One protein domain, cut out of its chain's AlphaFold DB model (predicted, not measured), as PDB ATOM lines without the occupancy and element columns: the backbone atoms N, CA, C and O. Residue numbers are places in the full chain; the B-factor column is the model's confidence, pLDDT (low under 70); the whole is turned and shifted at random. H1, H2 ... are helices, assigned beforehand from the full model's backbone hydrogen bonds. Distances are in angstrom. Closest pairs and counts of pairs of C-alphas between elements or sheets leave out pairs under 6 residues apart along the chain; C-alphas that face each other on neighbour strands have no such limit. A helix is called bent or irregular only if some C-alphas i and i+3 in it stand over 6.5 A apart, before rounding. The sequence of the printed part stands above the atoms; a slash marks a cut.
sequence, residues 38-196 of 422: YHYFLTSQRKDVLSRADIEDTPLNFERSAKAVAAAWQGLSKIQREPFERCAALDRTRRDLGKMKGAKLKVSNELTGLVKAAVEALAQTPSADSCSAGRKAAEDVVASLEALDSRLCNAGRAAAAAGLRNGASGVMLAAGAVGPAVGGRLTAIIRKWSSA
ATOM      1  N   TYR A  38      70.386 165.550 144.622       95.62
ATOM      2  CA  TYR A  38      71.533 166.442 144.773       95.62
ATOM      3  C   TYR A  38      72.871 165.755 144.455       95.62
ATOM      4  O   TYR A  38      73.740 166.364 143.840       95.62
ATOM      5  N   HIS A  39      73.039 164.471 144.800       94.56
ATOM      6  CA  HIS A  39      74.238 163.720 144.418       94.56
ATOM      7  C   HIS A  39      74.356 163.581 142.893       94.56
ATOM      8  O   HIS A  39      75.449 163.714 142.350       94.56
ATOM      9  N   TYR A  40      73.253 163.310 142.189       92.88
ATOM     10  CA  TYR A  40      73.262 163.222 140.725       92.88
ATOM     11  C   TYR A  40      73.561 164.573 140.066       92.88
ATOM     12  O   TYR A  40      74.349 164.630 139.118       92.88
ATOM     13  N   PHE A  41      73.011 165.657 140.617       94.50
ATOM     14  CA  PHE A  41      73.352 167.020 140.219       94.50
ATOM     15  C   PHE A  41      74.843 167.314 140.421       94.50
ATOM     16  O   PHE A  41      75.517 167.710 139.479       94.50
ATOM     17  N   LEU A  42      75.396 167.011 141.599       93.94
ATOM     18  CA  LEU A  42      76.825 167.163 141.883       93.94
ATOM     19  C   LEU A  42      77.704 166.422 140.868       93.94
ATOM     20  O   LEU A  42      78.668 166.980 140.365       93.94
ATOM     21  N   THR A  43      77.382 165.171 140.537       91.50
ATOM     22  CA  THR A  43      78.215 164.392 139.607       91.50
ATOM     23  C   THR A  43      78.164 164.878 138.162       91.50
ATOM     24  O   THR A  43      79.102 164.617 137.416       91.50
ATOM     25  N   SER A  44      77.077 165.537 137.759       90.62
ATOM     26  CA  SER A  44      76.852 165.952 136.368       90.62
ATOM     27  C   SER A  44      77.193 167.421 136.132       90.62
ATOM     28  O   SER A  44      77.868 167.730 135.163       90.62
ATOM     29  N   GLN A  45      76.771 168.306 137.034       93.50
ATOM     30  CA  GLN A  45      76.792 169.759 136.851       93.50
ATOM     31  C   GLN A  45      77.880 170.464 137.672       93.50
ATOM     32  O   GLN A  45      78.090 171.656 137.481       93.50
ATOM     33  N   ARG A  46      78.597 169.780 138.586       93.94
ATOM     34  CA  ARG A  46      79.626 170.439 139.424       93.94
ATOM     35  C   ARG A  46      80.668 171.160 138.577       93.94
ATOM     36  O   ARG A  46      80.960 172.309 138.871       93.94
ATOM     37  N   LYS A  47      81.200 170.509 137.539       94.56
ATOM     38  CA  LYS A  47      82.215 171.119 136.668       94.56
ATOM     39  C   LYS A  47      81.676 172.385 136.003       94.56
ATOM     40  O   LYS A  47      82.302 173.427 136.117       94.56
ATOM     41  N   ASP A  48      80.479 172.316 135.433       94.94
ATOM     42  CA  ASP A  48      79.862 173.444 134.731       94.94
ATOM     43  C   ASP A  48      79.544 174.615 135.669       94.94
ATOM     44  O   ASP A  48      79.759 175.773 135.319       94.94
ATOM     45  N   VAL A  49      79.062 174.327 136.883       96.38
ATOM     46  CA  VAL A  49      78.783 175.350 137.901       96.38
ATOM     47  C   VAL A  49      80.068 176.041 138.354       96.38
ATOM     48  O   VAL A  49      80.077 177.261 138.494       96.38
ATOM     49  N   LEU A  50      81.145 175.281 138.566       96.31
ATOM     50  CA  LEU A  50      82.435 175.837 138.973       96.31
ATOM     51  C   LEU A  50      83.073 176.671 137.858       96.31
ATOM     52  O   LEU A  50      83.530 177.777 138.133       96.31
ATOM     53  N   SER A  51      82.993 176.216 136.604       96.81
ATOM     54  CA  SER A  51      83.462 176.987 135.446       96.81
ATOM     55  C   SER A  51      82.698 178.302 135.267       96.81
ATOM     56  O   SER A  51      83.300 179.321 134.960       96.81
ATOM     57  N   ARG A  52      81.374 178.320 135.485       96.56
ATOM     58  CA  ARG A  52      80.569 179.558 135.403       96.56
ATOM     59  C   ARG A  52      80.862 180.549 136.526       96.56
ATOM     60  O   ARG A  52      80.635 181.739 136.347       96.56
ATOM     61  N   ALA A  53      81.293 180.051 137.680       95.88
ATOM     62  CA  ALA A  53      81.626 180.866 138.840       95.88
ATOM     63  C   ALA A  53      83.105 181.287 138.875       95.88
ATOM     64  O   ALA A  53      83.486 181.986 139.810       95.88
ATOM     65  N   ASP A  54      83.912 180.848 137.902       96.50
ATOM     66  CA  ASP A  54      85.366 181.047 137.858       96.50
ATOM     67  C   ASP A  54      86.075 180.540 139.134       96.50
ATOM     68  O   ASP A  54      86.913 181.204 139.742       96.50
ATOM     69  N   ILE A  55      85.672 179.350 139.608       95.44
ATOM     70  CA  ILE A  55      86.223 178.707 140.811       95.44
ATOM     71  C   ILE A  55      86.936 177.413 140.419       95.44
ATOM     72  O   ILE A  55      86.313 176.474 139.927       95.44
ATOM     73  N   GLU A  56      88.224 177.303 140.735       93.88
ATOM     74  CA  GLU A  56      88.957 176.043 140.588       93.88
ATOM     75  C   GLU A  56      88.555 175.011 141.659       93.88
ATOM     76  O   GLU A  56      88.422 175.347 142.842       93.88
ATOM     77  N   ASP A  57      88.418 173.734 141.274       91.75
ATOM     78  CA  ASP A  57      88.089 172.618 142.183       91.75
ATOM     79  C   ASP A  57      89.325 172.162 142.984       91.75
ATOM     80  O   ASP A  57      89.812 171.038 142.848       91.75
ATOM     81  N   THR A  58      89.874 173.066 143.798       93.00
ATOM     82  CA  THR A  58      91.017 172.806 144.685       93.00
ATOM     83  C   THR A  58      90.571 172.691 146.149       93.00
ATOM     84  O   THR A  58      89.573 173.303 146.547       93.00
ATOM     85  N   PRO A  59      91.306 171.949 147.007       92.31
ATOM     86  CA  PRO A  59      90.982 171.838 148.434       92.31
ATOM     87  C   PRO A  59      90.916 173.190 149.159       92.31
ATOM     88  O   PRO A  59      90.128 173.352 150.085       92.31
ATOM     89  N   LEU A  60      91.706 174.169 148.704       92.62
ATOM     90  CA  LEU A  60      91.728 175.533 149.241       92.62
ATOM     91  C   LEU A  60      90.422 176.288 148.956       92.62
ATOM     92  O   LEU A  60      89.964 177.072 149.783       92.62
ATOM     93  N   ASN A  61      89.778 175.996 147.826       93.19
ATOM     94  CA  ASN A  61      88.517 176.606 147.411       93.19
ATOM     95  C   ASN A  61      87.289 175.761 147.778       93.19
ATOM     96  O   ASN A  61      86.184 176.045 147.307       93.19
ATOM     97  N   PHE A  62      87.441 174.740 148.630       93.94
ATOM     98  CA  PHE A  62      86.365 173.798 148.943       93.94
ATOM     99  C   PHE A  62      85.085 174.502 149.415       93.94
ATOM    100  O   PHE A  62      84.008 174.224 148.889       93.94
ATOM    101  N   GLU A  63      85.189 175.455 150.343       94.06
ATOM    102  CA  GLU A  63      84.021 176.159 150.883       94.06
ATOM    103  C   GLU A  63      83.305 177.000 149.815       94.06
ATOM    104  O   GLU A  63      82.078 176.947 149.701       94.06
ATOM    105  N   ARG A  64      84.064 177.727 148.983       94.62
ATOM    106  CA  ARG A  64      83.510 178.515 147.870       94.62
ATOM    107  C   ARG A  64      82.848 177.608 146.833       94.62
ATOM    108  O   ARG A  64      81.712 177.868 146.442       94.62
ATOM    109  N   SER A  65      83.504 176.504 146.471       95.56
ATOM    110  CA  SER A  65      82.968 175.498 145.546       95.56
ATOM    111  C   SER A  65      81.654 174.897 146.067       95.56
ATOM    112  O   SER A  65      80.677 174.772 145.329       95.56
ATOM    113  N   ALA A  66      81.585 174.577 147.364       94.75
ATOM    114  CA  ALA A  66      80.407 173.994 147.987       94.75
ATOM    115  C   ALA A  66      79.237 174.987 148.025       94.75
ATOM    116  O   ALA A  66      78.116 174.613 147.673       94.75
ATOM    117  N   LYS A  67      79.496 176.252 148.389       97.19
ATOM    118  CA  LYS A  67      78.485 177.322 148.383       97.19
ATOM    119  C   LYS A  67      77.948 177.584 146.977       97.19
ATOM    120  O   LYS A  67      76.732 177.639 146.812       97.19
ATOM    121  N   ALA A  68      78.818 177.666 145.969       97.12
ATOM    122  CA  ALA A  68      78.412 177.878 144.579       97.12
ATOM    123  C   ALA A  68      77.501 176.748 144.070       97.12
ATOM    124  O   ALA A  68      76.435 177.001 143.509       97.12
ATOM    125  N   VAL A  69      77.860 175.489 144.338       96.94
ATOM    126  CA  VAL A  69      77.046 174.341 143.918       96.94
ATOM    127  C   VAL A  69      75.731 174.242 144.698       96.94
ATOM    128  O   VAL A  69      74.700 173.886 144.124       96.94
ATOM    129  N   ALA A  70      75.730 174.565 145.993       96.44
ATOM    130  CA  ALA A  70      74.506 174.620 146.788       96.44
ATOM    131  C   ALA A  70      73.550 175.713 146.282       96.44
ATOM    132  O   ALA A  70      72.364 175.435 146.099       96.44
ATOM    133  N   ALA A  71      74.066 176.910 145.988       97.38
ATOM    134  CA  ALA A  71      73.293 178.010 145.418       97.38
ATOM    135  C   ALA A  71      72.719 177.640 144.042       97.38
ATOM    136  O   ALA A  71      71.527 177.826 143.804       97.38
ATOM    137  N   ALA A  72      73.524 177.017 143.172       97.19
ATOM    138  CA  ALA A  72      73.063 176.546 141.868       97.19
ATOM    139  C   ALA A  72      71.924 175.521 141.994       97.19
ATOM    140  O   ALA A  72      70.914 175.639 141.306       97.19
ATOM    141  N   TRP A  73      72.032 174.553 142.912       97.12
ATOM    142  CA  TRP A  73      70.957 173.590 143.178       97.12
ATOM    143  C   TRP A  73      69.685 174.263 143.711       97.12
ATOM    144  O   TRP A  73      68.574 173.928 143.285       97.12
ATOM    145  N   GLN A  74      69.833 175.214 144.638       97.06
ATOM    146  CA  GLN A  74      68.713 175.972 145.198       97.06
ATOM    147  C   GLN A  74      68.009 176.829 144.139       97.06
ATOM    148  O   GLN A  74      66.783 176.897 144.167       97.06
ATOM    149  N   GLY A  75      68.758 177.374 143.177       96.69
ATOM    150  CA  GLY A  75      68.231 178.149 142.054       96.69
ATOM    151  C   GLY A  75      67.507 177.330 140.979       96.69
ATOM    152  O   GLY A  75      66.781 177.910 140.175       96.69
ATOM    153  N   LEU A  76      67.654 175.997 140.955       96.44
ATOM    154  CA  LEU A  76      66.928 175.160 139.995       96.44
ATOM    155  C   LEU A  76      65.424 175.146 140.284       96.44
ATOM    156  O   LEU A  76      64.992 174.865 141.408       96.44
ATOM    157  N   SER A  77      64.628 175.333 139.232       96.62
ATOM    158  CA  SER A  77      63.178 175.152 139.299       96.62
ATOM    159  C   SER A  77      62.806 173.678 139.513       96.62
ATOM    160  O   SER A  77      63.597 172.766 139.262       96.62
ATOM    161  N   LYS A  78      61.563 173.414 139.938       95.12
ATOM    162  CA  LYS A  78      61.062 172.038 140.121       95.12
ATOM    163  C   LYS A  78      61.182 171.202 138.838       95.12
ATOM    164  O   LYS A  78      61.566 170.040 138.908       95.12
ATOM    165  N   ILE A  79      60.933 171.817 137.681       93.19
ATOM    166  CA  ILE A  79      61.048 171.176 136.363       93.19
ATOM    167  C   ILE A  79      62.509 170.801 136.076       93.19
ATOM    168  O   ILE A  79      62.794 169.698 135.626       93.19
ATOM    169  N   GLN A  80      63.462 171.678 136.405       92.75
ATOM    170  CA  GLN A  80      64.891 171.402 136.212       92.75
ATOM    171  C   GLN A  80      65.451 170.373 137.205       92.75
ATOM    172  O   GLN A  80      66.439 169.705 136.908       92.75
ATOM    173  N   ARG A  81      64.839 170.234 138.388       93.81
ATOM    174  CA  ARG A  81      65.210 169.200 139.368       93.81
ATOM    175  C   ARG A  81      64.681 167.818 139.003       93.81
ATOM    176  O   ARG A  81      65.296 166.821 139.382       93.81
ATOM    177  N   GLU A  82      63.584 167.759 138.254       92.38
ATOM    178  CA  GLU A  82      62.882 166.522 137.925       92.38
ATOM    179  C   GLU A  82      63.795 165.427 137.328       92.38
ATOM    180  O   GLU A  82      63.759 164.302 137.831       92.38
ATOM    181  N   PRO A  83      64.694 165.698 136.356       90.81
ATOM    182  CA  PRO A  83      65.604 164.679 135.824       90.81
ATOM    183  C   PRO A  83      66.487 164.029 136.902       90.81
ATOM    184  O   PRO A  83      66.711 162.815 136.891       90.81
ATOM    185  N   PHE A  84      66.961 164.818 137.872       93.06
ATOM    186  CA  PHE A  84      67.792 164.330 138.974       93.06
ATOM    187  C   PHE A  84      66.972 163.558 140.010       93.06
ATOM    188  O   PHE A  84      67.449 162.567 140.567       93.06
ATOM    189  N   GLU A  85      65.731 163.979 140.258       93.19
ATOM    190  CA  GLU A  85      64.793 163.259 141.122       93.19
ATOM    191  C   GLU A  85      64.430 161.892 140.542       93.19
ATOM    192  O   GLU A  85      64.433 160.902 141.278       93.19
ATOM    193  N   ARG A  86      64.226 161.804 139.223       90.44
ATOM    194  CA  ARG A  86      64.009 160.530 138.526       90.44
ATOM    195  C   ARG A  86      65.228 159.606 138.641       90.44
ATOM    196  O   ARG A  86      65.069 158.435 138.980       90.44
ATOM    197  N   CYS A  87      66.450 160.128 138.486       89.81
ATOM    198  CA  CYS A  87      67.680 159.349 138.717       89.81
ATOM    199  C   CYS A  87      67.797 158.855 140.171       89.81
ATOM    200  O   CYS A  87      68.201 157.720 140.429       89.81
ATOM    201  N   ALA A  88      67.415 159.687 141.143       91.88
ATOM    202  CA  ALA A  88      67.403 159.303 142.552       91.88
ATOM    203  C   ALA A  88      66.344 158.236 142.858       91.88
ATOM    204  O   ALA A  88      66.615 157.306 143.617       91.88
ATOM    205  N   ALA A  89      65.152 158.337 142.263       90.75
ATOM    206  CA  ALA A  89      64.112 157.318 142.367       90.75
ATOM    207  C   ALA A  89      64.596 155.974 141.803       90.75
ATOM    208  O   ALA A  89      64.430 154.936 142.445       90.75
ATOM    209  N   LEU A  90      65.291 156.008 140.668       90.56
ATOM    210  CA  LEU A  90      65.903 154.838 140.050       90.56
ATOM    211  C   LEU A  90      67.007 154.220 140.937       90.56
ATOM    212  O   LEU A  90      67.081 153.004 141.093       90.56
ATOM    213  N   ASP A  91      67.823 155.021 141.630       91.50
ATOM    214  CA  ASP A  91      68.805 154.471 142.581       91.50
ATOM    215  C   ASP A  91      68.160 153.870 143.843       91.50
ATOM    216  O   ASP A  91      68.686 152.921 144.436       91.50
ATOM    217  N   ARG A  92      66.998 154.385 144.266       91.06
ATOM    218  CA  ARG A  92      66.221 153.776 145.358       91.06
ATOM    219  C   ARG A  92      65.737 152.386 144.957       91.06
ATOM    220  O   ARG A  92      65.958 151.444 145.722       91.06
ATOM    221  N   THR A  93      65.182 152.228 143.752       90.12
ATOM    222  CA  THR A  93      64.754 150.910 143.256       90.12
ATOM    223  C   THR A  93      65.945 149.961 143.117       90.12
ATOM    224  O   THR A  93      65.869 148.834 143.610       90.12
ATOM    225  N   ARG A  94      67.094 150.425 142.593       91.81
ATOM    226  CA  ARG A  94      68.365 149.666 142.589       91.81
ATOM    227  C   ARG A  94      68.696 149.112 143.974       91.81
ATOM    228  O   ARG A  94      68.966 147.919 144.146       91.81
ATOM    229  N   ARG A  95      68.681 149.981 144.989       90.00
ATOM    230  CA  ARG A  95      69.015 149.609 146.366       90.00
ATOM    231  C   ARG A  95      68.036 148.581 146.919       90.00
ATOM    232  O   ARG A  95      68.465 147.628 147.573       90.00
ATOM    233  N   ASP A  96      66.746 148.766 146.681       89.12
ATOM    234  CA  ASP A  96      65.717 147.870 147.199       89.12
ATOM    235  C   ASP A  96      65.770 146.492 146.525       89.12
ATOM    236  O   ASP A  96      65.737 145.479 147.230       89.12
ATOM    237  N   LEU A  97      66.046 146.419 145.216       87.50
ATOM    238  CA  LEU A  97      66.369 145.163 144.518       87.50
ATOM    239  C   LEU A  97      67.600 144.464 145.130       87.50
ATOM    240  O   LEU A  97      67.621 143.240 145.305       87.50
ATOM    241  N   GLY A  98      68.624 145.230 145.518       85.88
ATOM    242  CA  GLY A  98      69.819 144.710 146.191       85.88
ATOM    243  C   GLY A  98      69.555 144.150 147.599       85.88
ATOM    244  O   GLY A  98      70.221 143.201 148.033       85.88
ATOM    245  N   LYS A  99      68.566 144.698 148.319       86.31
ATOM    246  CA  LYS A  99      68.145 144.207 149.645       86.31
ATOM    247  C   LYS A  99      67.365 142.896 149.568       86.31
ATOM    248  O   LYS A  99      67.354 142.156 150.554       86.31
ATOM    249  N   MET A 100      66.753 142.577 148.426       82.19
ATOM    250  CA  MET A 100      65.993 141.338 148.254       82.19
ATOM    251  C   MET A 100      66.907 140.121 148.401       82.19
ATOM    252  O   MET A 100      67.824 139.906 147.607       82.19
ATOM    253  N   LYS A 101      66.681 139.325 149.453       78.06
ATOM    254  CA  LYS A 101      67.445 138.112 149.782       78.06
ATOM    255  C   LYS A 101      66.554 137.063 150.443       78.06
ATOM    256  O   LYS A 101      65.550 137.387 151.076       78.06
ATOM    257  N   GLY A 102      66.974 135.802 150.350       73.12
ATOM    258  CA  GLY A 102      66.372 134.695 151.093       73.12
ATOM    259  C   GLY A 102      64.887 134.507 150.779       73.12
ATOM    260  O   GLY A 102      64.498 134.443 149.616       73.12
ATOM    261  N   ALA A 103      64.051 134.423 151.817       62.47
ATOM    262  CA  ALA A 103      62.618 134.146 151.683       62.47
ATOM    263  C   ALA A 103      61.857 135.193 150.850       62.47
ATOM    264  O   ALA A 103      60.885 134.839 150.193       62.47
ATOM    265  N   LYS A 104      62.333 136.444 150.798       62.75
ATOM    266  CA  LYS A 104      61.700 137.524 150.019       62.75
ATOM    267  C   LYS A 104      61.749 137.302 148.505       62.75
ATOM    268  O   LYS A 104      60.956 137.888 147.775       62.75
ATOM    269  N   LEU A 105      62.647 136.430 148.041       72.38
ATOM    270  CA  LEU A 105      62.761 136.018 146.638       72.38
ATOM    271  C   LEU A 105      61.733 134.942 146.243       72.38
ATOM    272  O   LEU A 105      61.614 134.612 145.064       72.38
ATOM    273  N   LYS A 106      60.997 134.372 147.209       67.75
ATOM    274  CA  LYS A 106      59.965 133.361 146.957       67.75
ATOM    275  C   LYS A 106      58.607 134.049 146.836       67.75
ATOM    276  O   LYS A 106      58.044 134.419 147.855       67.75
ATOM    277  N   VAL A 107      58.127 134.212 145.596       67.25
ATOM    278  CA  VAL A 107      56.743 134.591 145.218       67.25
ATOM    279  C   VAL A 107      56.105 135.572 146.213       67.25
ATOM    280  O   VAL A 107      55.111 135.265 146.864       67.25
ATOM    281  N   SER A 108      56.732 136.734 146.391       76.00
ATOM    282  CA  SER A 108      56.224 137.790 147.265       76.00
ATOM    283  C   SER A 108      55.610 138.902 146.420       76.00
ATOM    284  O   SER A 108      56.142 139.245 145.362       76.00
ATOM    285  N   ASN A 109      54.523 139.504 146.905       84.31
ATOM    286  CA  ASN A 109      53.980 140.731 146.312       84.31
ATOM    287  C   ASN A 109      55.009 141.881 146.361       84.31
ATOM    288  O   ASN A 109      54.978 142.783 145.532       84.31
ATOM    289  N   GLU A 110      55.970 141.818 147.294       86.69
ATOM    290  CA  GLU A 110      57.115 142.735 147.344       86.69
ATOM    291  C   GLU A 110      57.992 142.615 146.088       86.69
ATOM    292  O   GLU A 110      58.355 143.625 145.493       86.69
ATOM    293  N   LEU A 111      58.324 141.390 145.655       88.19
ATOM    294  CA  LEU A 111      59.137 141.159 144.458       88.19
ATOM    295  C   LEU A 111      58.446 141.695 143.202       88.19
ATOM    296  O   LEU A 111      59.088 142.356 142.390       88.19
ATOM    297  N   THR A 112      57.152 141.414 143.044       89.25
ATOM    298  CA  THR A 112      56.393 141.856 141.869       89.25
ATOM    299  C   THR A 112      56.254 143.374 141.833       89.25
ATOM    300  O   THR A 112      56.503 143.976 140.789       89.25
ATOM    301  N   GLY A 113      55.955 144.000 142.975       89.94
ATOM    302  CA  GLY A 113      55.887 145.454 143.109       89.94
ATOM    303  C   GLY A 113      57.223 146.144 142.826       89.94
ATOM    304  O   GLY A 113      57.258 147.114 142.076       89.94
ATOM    305  N   LEU A 114      58.333 145.615 143.351       90.44
ATOM    306  CA  LEU A 114      59.667 146.186 143.128       90.44
ATOM    307  C   LEU A 114      60.129 146.072 141.676       90.44
ATOM    308  O   LEU A 114      60.697 147.021 141.143       90.44
ATOM    309  N   VAL A 115      59.892 144.927 141.029       91.00
ATOM    310  CA  VAL A 115      60.228 144.740 139.610       91.00
ATOM    311  C   VAL A 115      59.418 145.699 138.740       91.00
ATOM    312  O   VAL A 115      59.989 146.350 137.867       91.00
ATOM    313  N   LYS A 116      58.115 145.838 139.011       91.88
ATOM    314  CA  LYS A 116      57.254 146.794 138.310       91.88
ATOM    315  C   LYS A 116      57.748 148.233 138.496       91.88
ATOM    316  O   LYS A 116      57.977 148.918 137.506       91.88
ATOM    317  N   ALA A 117      58.015 148.647 139.736       91.12
ATOM    318  CA  ALA A 117      58.527 149.982 140.044       91.12
ATOM    319  C   ALA A 117      59.890 150.263 139.387       91.12
ATOM    320  O   ALA A 117      60.145 151.380 138.946       91.12
ATOM    321  N   ALA A 118      60.772 149.261 139.294       91.50
ATOM    322  CA  ALA A 118      62.057 149.406 138.616       91.50
ATOM    323  C   ALA A 118      61.891 149.628 137.105       91.50
ATOM    324  O   ALA A 118      62.548 150.503 136.550       91.50
ATOM    325  N   VAL A 119      60.999 148.879 136.447       91.38
ATOM    326  CA  VAL A 119      60.707 149.058 135.014       91.38
ATOM    327  C   VAL A 119      60.026 150.402 134.751       91.38
ATOM    328  O   VAL A 119      60.405 151.095 133.815       91.38
ATOM    329  N   GLU A 120      59.078 150.815 135.592       90.69
ATOM    330  CA  GLU A 120      58.436 152.133 135.480       90.69
ATOM    331  C   GLU A 120      59.440 153.277 135.678       90.69
ATOM    332  O   GLU A 120      59.442 154.232 134.903       90.69
ATOM    333  N   ALA A 121      60.351 153.160 136.650       90.00
ATOM    334  CA  ALA A 121      61.421 154.137 136.847       90.00
ATOM    335  C   ALA A 121      62.369 154.214 135.635       90.00
ATOM    336  O   ALA A 121      62.784 155.309 135.263       90.00
ATOM    337  N   LEU A 122      62.672 153.076 134.996       90.31
ATOM    338  CA  LEU A 122      63.462 153.023 133.756       90.31
ATOM    339  C   LEU A 122      62.710 153.616 132.549       90.31
ATOM    340  O   LEU A 122      63.326 154.192 131.658       90.31
ATOM    341  N   ALA A 123      61.383 153.513 132.504       89.88
ATOM    342  CA  ALA A 123      60.582 154.153 131.458       89.88
ATOM    343  C   ALA A 123      60.558 155.682 131.597       89.88
ATOM    344  O   ALA A 123      60.442 156.393 130.605       89.88
ATOM    345  N   GLN A 124      60.681 156.190 132.824       87.44
ATOM    346  CA  GLN A 124      60.677 157.626 133.106       87.44
ATOM    347  C   GLN A 124      62.068 158.263 133.040       87.44
ATOM    348  O   GLN A 124      62.172 159.496 133.105       87.44
ATOM    349  N   THR A 125      63.140 157.468 132.931       83.12
ATOM    350  CA  THR A 125      64.493 158.021 132.830       83.12
ATOM    351  C   THR A 125      64.590 158.953 131.625       83.12
ATOM    352  O   THR A 125      64.165 158.578 130.531       83.12
ATOM    353  N   PRO A 126      65.126 160.173 131.803       74.75
ATOM    354  CA  PRO A 126      65.373 161.060 130.677       74.75
ATOM    355  C   PRO A 126      66.298 160.351 129.679       74.75
ATOM    356  O   PRO A 126      67.188 159.604 130.097       74.75
ATOM    357  N   SER A 127      66.053 160.557 128.377       72.00
ATOM    358  CA  SER A 127      66.794 159.886 127.300       72.00
ATOM    359  C   SER A 127      68.296 159.942 127.568       72.00
ATOM    360  O   SER A 127      68.811 160.979 128.004       72.00
ATOM    361  N   ALA A 128      68.989 158.834 127.306       61.19
ATOM    362  CA  ALA A 128      70.414 158.658 127.578       61.19
ATOM    363  C   ALA A 128      71.314 159.770 127.000       61.19
ATOM    364  O   ALA A 128      72.416 159.978 127.507       61.19
ATOM    365  N   ASP A 129      70.833 160.502 125.995       63.41
ATOM    366  CA  ASP A 129      71.552 161.605 125.352       63.41
ATOM    367  C   ASP A 129      71.556 162.895 126.192       63.41
ATOM    368  O   ASP A 129      72.410 163.757 126.009       63.41
ATOM    369  N   SER A 130      70.638 163.025 127.154       67.19
ATOM    370  CA  SER A 130      70.464 164.247 127.955       67.19
ATOM    371  C   SER A 130      71.279 164.276 129.254       67.19
ATOM    372  O   SER A 130      71.521 165.349 129.805       67.19
ATOM    373  N   CYS A 131      71.696 163.117 129.786       72.44
ATOM    374  CA  CYS A 131      72.423 163.039 131.055       72.44
ATOM    375  C   CYS A 131      73.207 161.725 131.198       72.44
ATOM    376  O   CYS A 131      72.634 160.654 131.418       72.44
ATOM    377  N   SER A 132      74.542 161.810 131.179       79.50
ATOM    378  CA  SER A 132      75.440 160.656 131.371       79.50
ATOM    379  C   SER A 132      75.223 159.943 132.713       79.50
ATOM    380  O   SER A 132      75.330 158.718 132.805       79.50
ATOM    381  N   ALA A 133      74.855 160.695 133.755       82.25
ATOM    382  CA  ALA A 133      74.562 160.141 135.071       82.25
ATOM    383  C   ALA A 133      73.267 159.305 135.076       82.25
ATOM    384  O   ALA A 133      73.200 158.298 135.782       82.25
ATOM    385  N   GLY A 134      72.283 159.677 134.249       84.06
ATOM    386  CA  GLY A 134      71.055 158.909 134.041       84.06
ATOM    387  C   GLY A 134      71.325 157.565 133.368       84.06
ATOM    388  O   GLY A 134      70.851 156.538 133.855       84.06
ATOM    389  N   ARG A 135      72.175 157.543 132.327       87.50
ATOM    390  CA  ARG A 135      72.610 156.295 131.671       87.50
ATOM    391  C   ARG A 135      73.285 155.346 132.663       87.50
ATOM    392  O   ARG A 135      72.880 154.191 132.758       87.50
ATOM    393  N   LYS A 136      74.249 155.835 133.453       88.75
ATOM    394  CA  LYS A 136      74.926 155.009 134.469       88.75
ATOM    395  C   LYS A 136      73.950 154.469 135.519       88.75
ATOM    396  O   LYS A 136      74.027 153.302 135.890       88.75
ATOM    397  N   ALA A 137      73.014 155.293 135.989       88.69
ATOM    398  CA  ALA A 137      72.010 154.847 136.951       88.69
ATOM    399  C   ALA A 137      71.135 153.723 136.360       88.69
ATOM    400  O   ALA A 137      70.924 152.698 137.012       88.69
ATOM    401  N   ALA A 138      70.682 153.874 135.110       90.94
ATOM    402  CA  ALA A 138      69.921 152.848 134.400       90.94
ATOM    403  C   ALA A 138      70.717 151.542 134.223       90.94
ATOM    404  O   ALA A 138      70.185 150.458 134.475       90.94
ATOM    405  N   GLU A 139      72.001 151.633 133.863       92.44
ATOM    406  CA  GLU A 139      72.912 150.483 133.797       92.44
ATOM    407  C   GLU A 139      73.020 149.755 135.140       92.44
ATOM    408  O   GLU A 139      72.908 148.526 135.174       92.44
ATOM    409  N   ASP A 140      73.167 150.494 136.243       91.00
ATOM    410  CA  ASP A 140      73.260 149.935 137.595       91.00
ATOM    411  C   ASP A 140      71.964 149.203 138.008       91.00
ATOM    412  O   ASP A 140      72.010 148.167 138.689       91.00
ATOM    413  N   VAL A 141      70.790 149.703 137.597       92.69
ATOM    414  CA  VAL A 141      69.505 149.020 137.839       92.69
ATOM    415  C   VAL A 141      69.387 147.758 137.005       92.69
ATOM    416  O   VAL A 141      69.021 146.718 137.555       92.69
ATOM    417  N   VAL A 142      69.729 147.804 135.716       94.00
ATOM    418  CA  VAL A 142      69.700 146.606 134.865       94.00
ATOM    419  C   VAL A 142      70.669 145.549 135.395       94.00
ATOM    420  O   VAL A 142      70.261 144.404 135.573       94.00
ATOM    421  N   ALA A 143      71.883 145.929 135.796       93.44
ATOM    422  CA  ALA A 143      72.820 145.027 136.469       93.44
ATOM    423  C   ALA A 143      72.243 144.444 137.776       93.44
ATOM    424  O   ALA A 143      72.444 143.270 138.099       93.44
ATOM    425  N   SER A 144      71.468 145.227 138.532       92.00
ATOM    426  CA  SER A 144      70.784 144.730 139.733       92.00
ATOM    427  C   SER A 144      69.655 143.745 139.409       92.00
ATOM    428  O   SER A 144      69.447 142.795 140.169       92.00
ATOM    429  N   LEU A 145      68.953 143.929 138.287       93.50
ATOM    430  CA  LEU A 145      67.947 142.990 137.785       93.50
ATOM    431  C   LEU A 145      68.592 141.688 137.283       93.50
ATOM    432  O   LEU A 145      68.077 140.612 137.575       93.50
ATOM    433  N   GLU A 146      69.749 141.753 136.621       94.69
ATOM    434  CA  GLU A 146      70.546 140.576 136.231       94.69
ATOM    435  C   GLU A 146      71.019 139.800 137.469       94.69
ATOM    436  O   GLU A 146      70.832 138.584 137.592       94.69
ATOM    437  N   ALA A 147      71.558 140.515 138.461       91.19
ATOM    438  CA  ALA A 147      71.942 139.929 139.738       91.19
ATOM    439  C   ALA A 147      70.733 139.340 140.483       91.19
ATOM    440  O   ALA A 147      70.862 138.344 141.199       91.19
ATOM    441  N   LEU A 148      69.542 139.925 140.344       91.44
ATOM    442  CA  LEU A 148      68.302 139.351 140.860       91.44
ATOM    443  C   LEU A 148      67.922 138.066 140.107       91.44
ATOM    444  O   LEU A 148      67.664 137.064 140.768       91.44
ATOM    445  N   ASP A 149      67.968 138.048 138.772       93.06
ATOM    446  CA  ASP A 149      67.661 136.867 137.950       93.06
ATOM    447  C   ASP A 149      68.517 135.646 138.314       93.06
ATOM    448  O   ASP A 149      67.998 134.528 138.410       93.06
ATOM    449  N   SER A 150      69.809 135.858 138.586       91.81
ATOM    450  CA  SER A 150      70.720 134.785 139.014       91.81
ATOM    451  C   SER A 150      70.308 134.129 140.341       91.81
ATOM    452  O   SER A 150      70.664 132.983 140.609       91.81
ATOM    453  N   ARG A 151      69.527 134.837 141.170       90.31
ATOM    454  CA  ARG A 151      69.075 134.398 142.499       90.31
ATOM    455  C   ARG A 151      67.627 133.904 142.514       90.31
ATOM    456  O   ARG A 151      67.209 133.302 143.504       90.31
ATOM    457  N   LEU A 152      66.848 134.178 141.467       90.38
ATOM    458  CA  LEU A 152      65.446 133.773 141.375       90.38
ATOM    459  C   LEU A 152      65.318 132.314 140.918       90.38
ATOM    460  O   LEU A 152      65.936 131.879 139.949       90.38
ATOM    461  N   CYS A 153      64.442 131.564 141.589       89.94
ATOM    462  CA  CYS A 153      63.961 130.279 141.085       89.94
ATOM    463  C   CYS A 153      62.861 130.483 140.026       89.94
ATOM    464  O   CYS A 153      62.328 131.583 139.883       89.94
ATOM    465  N   ASN A 154      62.455 129.416 139.327       89.50
ATOM    466  CA  ASN A 154      61.410 129.490 138.290       89.50
ATOM    467  C   ASN A 154      60.096 130.102 138.800       89.50
ATOM    468  O   ASN A 154      59.499 130.921 138.112       89.50
ATOM    469  N   ALA A 155      59.688 129.783 140.034       87.31
ATOM    470  CA  ALA A 155      58.502 130.386 140.642       87.31
ATOM    471  C   ALA A 155      58.667 131.901 140.872       87.31
ATOM    472  O   ALA A 155      57.734 132.663 140.643       87.31
ATOM    473  N   GLY A 156      59.859 132.348 141.285       89.12
ATOM    474  CA  GLY A 156      60.176 133.769 141.448       89.12
ATOM    475  C   GLY A 156      60.219 134.520 140.115       89.12
ATOM    476  O   GLY A 156      59.674 135.615 140.023       89.12
ATOM    477  N   ARG A 157      60.786 133.907 139.067       91.50
ATOM    478  CA  ARG A 157      60.768 134.447 137.695       91.50
ATOM    479  C   ARG A 157      59.345 134.573 137.154       91.50
ATOM    480  O   ARG A 157      58.981 135.631 136.657       91.50
ATOM    481  N   ALA A 158      58.522 133.538 137.325       88.12
ATOM    482  CA  ALA A 158      57.118 133.565 136.919       88.12
ATOM    483  C   ALA A 158      56.327 134.655 137.663       88.12
ATOM    484  O   ALA A 158      55.515 135.347 137.054       88.12
ATOM    485  N   ALA A 159      56.593 134.852 138.960       88.12
ATOM    486  CA  ALA A 159      55.989 135.929 139.742       88.12
ATOM    487  C   ALA A 159      56.430 137.316 139.243       88.12
ATOM    488  O   ALA A 159      55.584 138.172 138.998       88.12
ATOM    489  N   ALA A 160      57.734 137.525 139.033       89.00
ATOM    490  CA  ALA A 160      58.270 138.770 138.485       89.00
ATOM    491  C   ALA A 160      57.663 139.090 137.107       89.00
ATOM    492  O   ALA A 160      57.214 140.210 136.878       89.00
ATOM    493  N   ALA A 161      57.554 138.089 136.228       90.00
ATOM    494  CA  ALA A 161      56.885 138.230 134.937       90.00
ATOM    495  C   ALA A 161      55.392 138.555 135.082       90.00
ATOM    496  O   ALA A 161      54.883 139.388 134.341       90.00
ATOM    497  N   ALA A 162      54.684 137.938 136.034       86.19
ATOM    498  CA  ALA A 162      53.274 138.229 136.289       86.19
ATOM    499  C   ALA A 162      53.048 139.698 136.680       86.19
ATOM    500  O   ALA A 162      52.102 140.308 136.191       86.19
ATOM    501  N   GLY A 163      53.952 140.288 137.472       83.62
ATOM    502  CA  GLY A 163      53.919 141.719 137.802       83.62
ATOM    503  C   GLY A 163      54.068 142.647 136.588       83.62
ATOM    504  O   GLY A 163      53.594 143.779 136.627       83.62
ATOM    505  N   LEU A 164      54.672 142.155 135.501       86.06
ATOM    506  CA  LEU A 164      54.904 142.892 134.257       86.06
ATOM    507  C   LEU A 164      53.855 142.623 133.165       86.06
ATOM    508  O   LEU A 164      53.858 143.323 132.155       86.06
ATOM    509  N   ARG A 165      52.946 141.646 133.328       73.88
ATOM    510  CA  ARG A 165      51.992 141.243 132.266       73.88
ATOM    511  C   ARG A 165      51.049 142.362 131.823       73.88
ATOM    512  O   ARG A 165      50.715 142.420 130.647       73.88
ATOM    513  N   ASN A 166      50.701 143.286 132.715       66.75
ATOM    514  CA  ASN A 166      49.889 144.461 132.373       66.75
ATOM    515  C   ASN A 166      50.740 145.658 131.894       66.75
ATOM    516  O   ASN A 166      50.209 146.735 131.660       66.75
ATOM    517  N   GLY A 167      52.061 145.485 131.782       62.38
ATOM    518  CA  GLY A 167      53.037 146.546 131.537       62.38
ATOM    519  C   GLY A 167      53.976 146.275 130.363       62.38
ATOM    520  O   GLY A 167      55.050 146.866 130.324       62.38
ATOM    521  N   ALA A 168      53.611 145.412 129.406       69.81
ATOM    522  CA  ALA A 168      54.439 145.136 128.222       69.81
ATOM    523  C   ALA A 168      54.819 146.420 127.454       69.81
ATOM    524  O   ALA A 168      55.959 146.565 127.020       69.81
ATOM    525  N   SER A 169      53.899 147.390 127.387       76.19
ATOM    526  CA  SER A 169      54.173 148.736 126.862       76.19
ATOM    527  C   SER A 169      55.247 149.470 127.684       76.19
ATOM    528  O   SER A 169      56.210 149.992 127.127       76.19
ATOM    529  N   GLY A 170      55.172 149.409 129.018       81.06
ATOM    530  CA  GLY A 170      56.168 150.002 129.918       81.06
ATOM    531  C   GLY A 170      57.564 149.391 129.779       81.06
ATOM    532  O   GLY A 170      58.556 150.103 129.889       81.06
ATOM    533  N   VAL A 171      57.659 148.095 129.472       84.25
ATOM    534  CA  VAL A 171      58.942 147.423 129.203       84.25
ATOM    535  C   VAL A 171      59.592 147.948 127.925       84.25
ATOM    536  O   VAL A 171      60.789 148.223 127.920       84.25
ATOM    537  N   MET A 172      58.811 148.099 126.854       85.75
ATOM    538  CA  MET A 172      59.314 148.625 125.584       85.75
ATOM    539  C   MET A 172      59.718 150.096 125.709       85.75
ATOM    540  O   MET A 172      60.782 150.478 125.227       85.75
ATOM    541  N   LEU A 173      58.922 150.899 126.427       85.50
ATOM    542  CA  LEU A 173      59.264 152.286 126.749       85.50
ATOM    543  C   LEU A 173      60.560 152.373 127.563       85.50
ATOM    544  O   LEU A 173      61.454 153.140 127.212       85.50
ATOM    545  N   ALA A 174      60.706 151.538 128.597       85.75
ATOM    546  CA  ALA A 174      61.933 151.448 129.382       85.75
ATOM    547  C   ALA A 174      63.139 151.053 128.526       85.75
ATOM    548  O   ALA A 174      64.197 151.658 128.659       85.75
ATOM    549  N   ALA A 175      62.989 150.075 127.629       88.62
ATOM    550  CA  ALA A 175      64.061 149.643 126.739       88.62
ATOM    551  C   ALA A 175      64.483 150.743 125.750       88.62
ATOM    552  O   ALA A 175      65.677 150.899 125.496       88.62
ATOM    553  N   GLY A 176      63.529 151.527 125.237       87.62
ATOM    554  CA  GLY A 176      63.808 152.684 124.386       87.62
ATOM    555  C   GLY A 176      64.534 153.807 125.132       87.62
ATOM    556  O   GLY A 176      65.535 154.321 124.640       87.62
ATOM    557  N   ALA A 177      64.086 154.143 126.345       86.94
ATOM    558  CA  ALA A 177      64.618 155.265 127.126       86.94
ATOM    559  C   ALA A 177      66.096 155.094 127.532       86.94
ATOM    560  O   ALA A 177      66.857 156.062 127.569       86.94
ATOM    561  N   VAL A 178      66.522 153.861 127.822       87.94
ATOM    562  CA  VAL A 178      67.883 153.562 128.307       87.94
ATOM    563  C   VAL A 178      68.903 153.320 127.185       87.94
ATOM    564  O   VAL A 178      70.097 153.169 127.452       87.94
ATOM    565  N   GLY A 179      68.449 153.294 125.929       89.50
ATOM    566  CA  GLY A 179      69.268 153.037 124.747       89.50
ATOM    567  C   GLY A 179      69.434 151.547 124.405       89.50
ATOM    568  O   GLY A 179      69.181 150.670 125.234       89.50
ATOM    569  N   PRO A 180      69.899 151.230 123.183       89.88
ATOM    570  CA  PRO A 180      69.802 149.888 122.600       89.88
ATOM    571  C   PRO A 180      70.582 148.817 123.372       89.88
ATOM    572  O   PRO A 180      70.082 147.711 123.569       89.88
ATOM    573  N   ALA A 181      71.781 149.138 123.868       91.69
ATOM    574  CA  ALA A 181      72.606 148.182 124.608       91.69
ATOM    575  C   ALA A 181      71.972 147.784 125.953       91.69
ATOM    576  O   ALA A 181      71.879 146.604 126.292       91.69
ATOM    577  N   VAL A 182      71.506 148.766 126.731       92.25
ATOM    578  CA  VAL A 182      70.902 148.530 128.051       92.25
ATOM    579  C   VAL A 182      69.480 147.983 127.908       92.25
ATOM    580  O   VAL A 182      69.103 147.050 128.619       92.25
ATOM    581  N   GLY A 183      68.722 148.488 126.935       93.00
ATOM    582  CA  GLY A 183      67.365 148.046 126.632       93.00
ATOM    583  C   GLY A 183      67.322 146.609 126.121       93.00
ATOM    584  O   GLY A 183      66.452 145.836 126.528       93.00
ATOM    585  N   GLY A 184      68.307 146.202 125.313       93.75
ATOM    586  CA  GLY A 184      68.466 144.817 124.869       93.75
ATOM    587  C   GLY A 184      68.651 143.847 126.039       93.75
ATOM    588  O   GLY A 184      67.963 142.825 126.112       93.75
ATOM    589  N   ARG A 185      69.500 144.201 127.015       95.12
ATOM    590  CA  ARG A 185      69.689 143.411 128.247       95.12
ATOM    591  C   ARG A 185      68.409 143.325 129.076       95.12
ATOM    592  O   ARG A 185      68.012 142.228 129.467       95.12
ATOM    593  N   LEU A 186      67.723 144.451 129.283       94.00
ATOM    594  CA  LEU A 186      66.438 144.488 129.990       94.00
ATOM    595  C   LEU A 186      65.403 143.563 129.328       94.00
ATOM    596  O   LEU A 186      64.760 142.751 129.997       94.00
ATOM    597  N   THR A 187      65.294 143.637 128.004       93.12
ATOM    598  CA  THR A 187      64.356 142.831 127.213       93.12
ATOM    599  C   THR A 187      64.680 141.343 127.311       93.12
ATOM    600  O   THR A 187      63.779 140.521 127.488       93.12
ATOM    601  N   ALA A 188      65.964 140.980 127.269       94.00
ATOM    602  CA  ALA A 188      66.413 139.600 127.414       94.00
ATOM    603  C   ALA A 188      66.030 139.005 128.782       94.00
ATOM    604  O   ALA A 188      65.521 137.882 128.845       94.00
ATOM    605  N   ILE A 189      66.204 139.763 129.872       94.12
ATOM    606  CA  ILE A 189      65.819 139.337 131.230       94.12
ATOM    607  C   ILE A 189      64.310 139.104 131.309       94.12
ATOM    608  O   ILE A 189      63.858 138.067 131.795       94.12
ATOM    609  N   ILE A 190      63.520 140.041 130.787       92.50
ATOM    610  CA  ILE A 190      62.059 139.965 130.860       92.50
ATOM    611  C   ILE A 190      61.529 138.810 130.010       92.50
ATOM    612  O   ILE A 190      60.674 138.056 130.477       92.50
ATOM    613  N   ARG A 191      62.091 138.589 128.814       92.12
ATOM    614  CA  ARG A 191      61.769 137.431 127.965       92.12
ATOM    615  C   ARG A 191      62.112 136.105 128.648       92.12
ATOM    616  O   ARG A 191      61.354 135.138 128.563       92.12
ATOM    617  N   LYS A 192      63.238 136.050 129.363       93.12
ATOM    618  CA  LYS A 192      63.628 134.880 130.159       93.12
ATOM    619  C   LYS A 192      62.648 134.624 131.304       93.12
ATOM    620  O   LYS A 192      62.316 133.474 131.581       93.12
ATOM    621  N   TRP A 193      62.162 135.676 131.962       93.25
ATOM    622  CA  TRP A 193      61.184 135.552 133.044       93.25
ATOM    623  C   TRP A 193      59.802 135.143 132.544       93.25
ATOM    624  O   TRP A 193      59.162 134.304 133.177       93.25
ATOM    625  N   SER A 194      59.354 135.678 131.406       90.19
ATOM    626  CA  SER A 194      58.060 135.325 130.810       90.19
ATOM    627  C   SER A 194      58.016 133.888 130.289       90.19
ATOM    628  O   SER A 194      56.958 133.266 130.325       90.19
ATOM    629  N   SER A 195      59.168 133.342 129.889       90.56
ATOM    630  CA  SER A 195      59.320 131.952 129.435       90.56
ATOM    631  C   SER A 195      59.459 130.939 130.583       90.56
ATOM    632  O   SER A 195      59.532 129.735 130.337       90.56
ATOM    633  N   ALA A 196      59.530 131.387 131.844       88.12
ATOM    634  CA  ALA A 196      59.692 130.481 132.977       88.12
ATOM    635  C   ALA A 196      58.422 129.629 133.181       88.12
ATOM    636  O   ALA A 196      57.319 130.181 133.230       88.12
TER     637      ALA A 196
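Overview. This is residues 38 to 196 of the 422 residues of the protein "SLC35B3 protein" of Symbiodinium necroappetens (UniProt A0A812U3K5). Picture a long model of two helical lobes: in the larger, H3, H6, H9, H8 and H5 pack on one another in turn, with H7 at the end away from H1 and short H4 at a corner of H5; in the smaller, H1 and H2 cross. The two lobes join where the first residues of H1, 38 to 44, pack on H3 and H6, while residues 58 to 63 and 75 to 80 stick out. The printed part has 159 residues with nine named helices, H1 to H9 in chain order, and no named strand; the class is all helix. The whole is only just loose, close to compact, with a radius of gyration of the C-alphas of 18.4 A, and it is elongated, spanning 57 by 30 by 25 A.

Along the chain. Find C-alpha 38 at (71.533, 166.442, 144.773); from there H1 runs over residues 38 to 52, 18.5 A from first to last C-alpha. Next come H2, residues 59 to 75, 24.5 A long, and H3, residues 78 to 99, the longest helix by residues, 30.3 A from C-alpha 78 at (61.062, 172.038, 140.121) to C-alpha 99. Three helices are irregular: in H1 C-alphas 44 and 47 are 7.5 A apart, in H2 C-alphas 60 and 63 are 7.9 A apart, and in H3, only just irregular, C-alphas 80 and 83 are 6.8 A apart. H3 also has a kink of 30 degrees near residue 85. Read on through H4, residues 102 to 105, 5.9 A; H5, residues 109 to 124, 22.5 A; H6, residues 132 to 149, 25.9 A; H7, residues 154 to 164, 15.4 A; and H8, residues 168 to 177, 14.4 A. H9, residues 180 to 194, is 20.4 A long and ends with C-alpha 194 at (58.060, 135.325, 130.810).

Arrangement. Start at H1, which touches H2 at Val 49 and Val 69, whose C-alphas, the closest of the pair, are 6.3 A apart; at 72 degrees they are only just about perpendicular. With residues 38 to 41 alone H1 touches H3, closest C-alphas Tyr 40 and Phe 84, 5.8 A. With residues 40 to 44 alone it touches H6, closest C-alphas Ser 44 and Ala 133, 6.4 A. H2 is apart from H6. H1, H3, H5, H6, H8 and H9 form an up and down bundle, each running against the one before it in the chain. H3 touches H6, closest C-alphas Arg 94 and Val 141 at 4.9 A, a shallow tilt of 23 degrees, the same way. The hub is H5, touching four helices: H3, closest C-alphas Leu 90 and Ala 121, 5.6 A; H7, Thr 112 and Gly 163, 4.8 A; H8, Ala 123 and Ala 174, 3.7 A; and H4, only just and only at the corner, with 3 pairs of C-alphas within 8 A, the closest being Leu 105 and Leu 111 at 6.7 A. H8 and H9 are a helical hairpin, closest C-alphas Ala 175 and Gly 183, 3.7 A, with a shallow tilt of 22 degrees. H9 also touches H6, closest C-alphas Val 142 and Leu 186, 6.2 A, and H7, Arg 157 and Trp 193, 4.8 A. In H5 to H9 every O i to N i+4 pair is within hydrogen-bond range; in H1 9 of 11 are, in H2 11 of 13, in H3 16 of 18, and H4 is too short for such a pair.

Size, cuts and confidence. Look for the two C-alphas farthest apart at Leu 60 and Ser 195, 57.8 A. The printed part has no cut and no long link. Mean pLDDT of the printed part is 88.7; find values under 70 at residues 103 to 104, 106 to 107, 128 to 130 and 166 to 168.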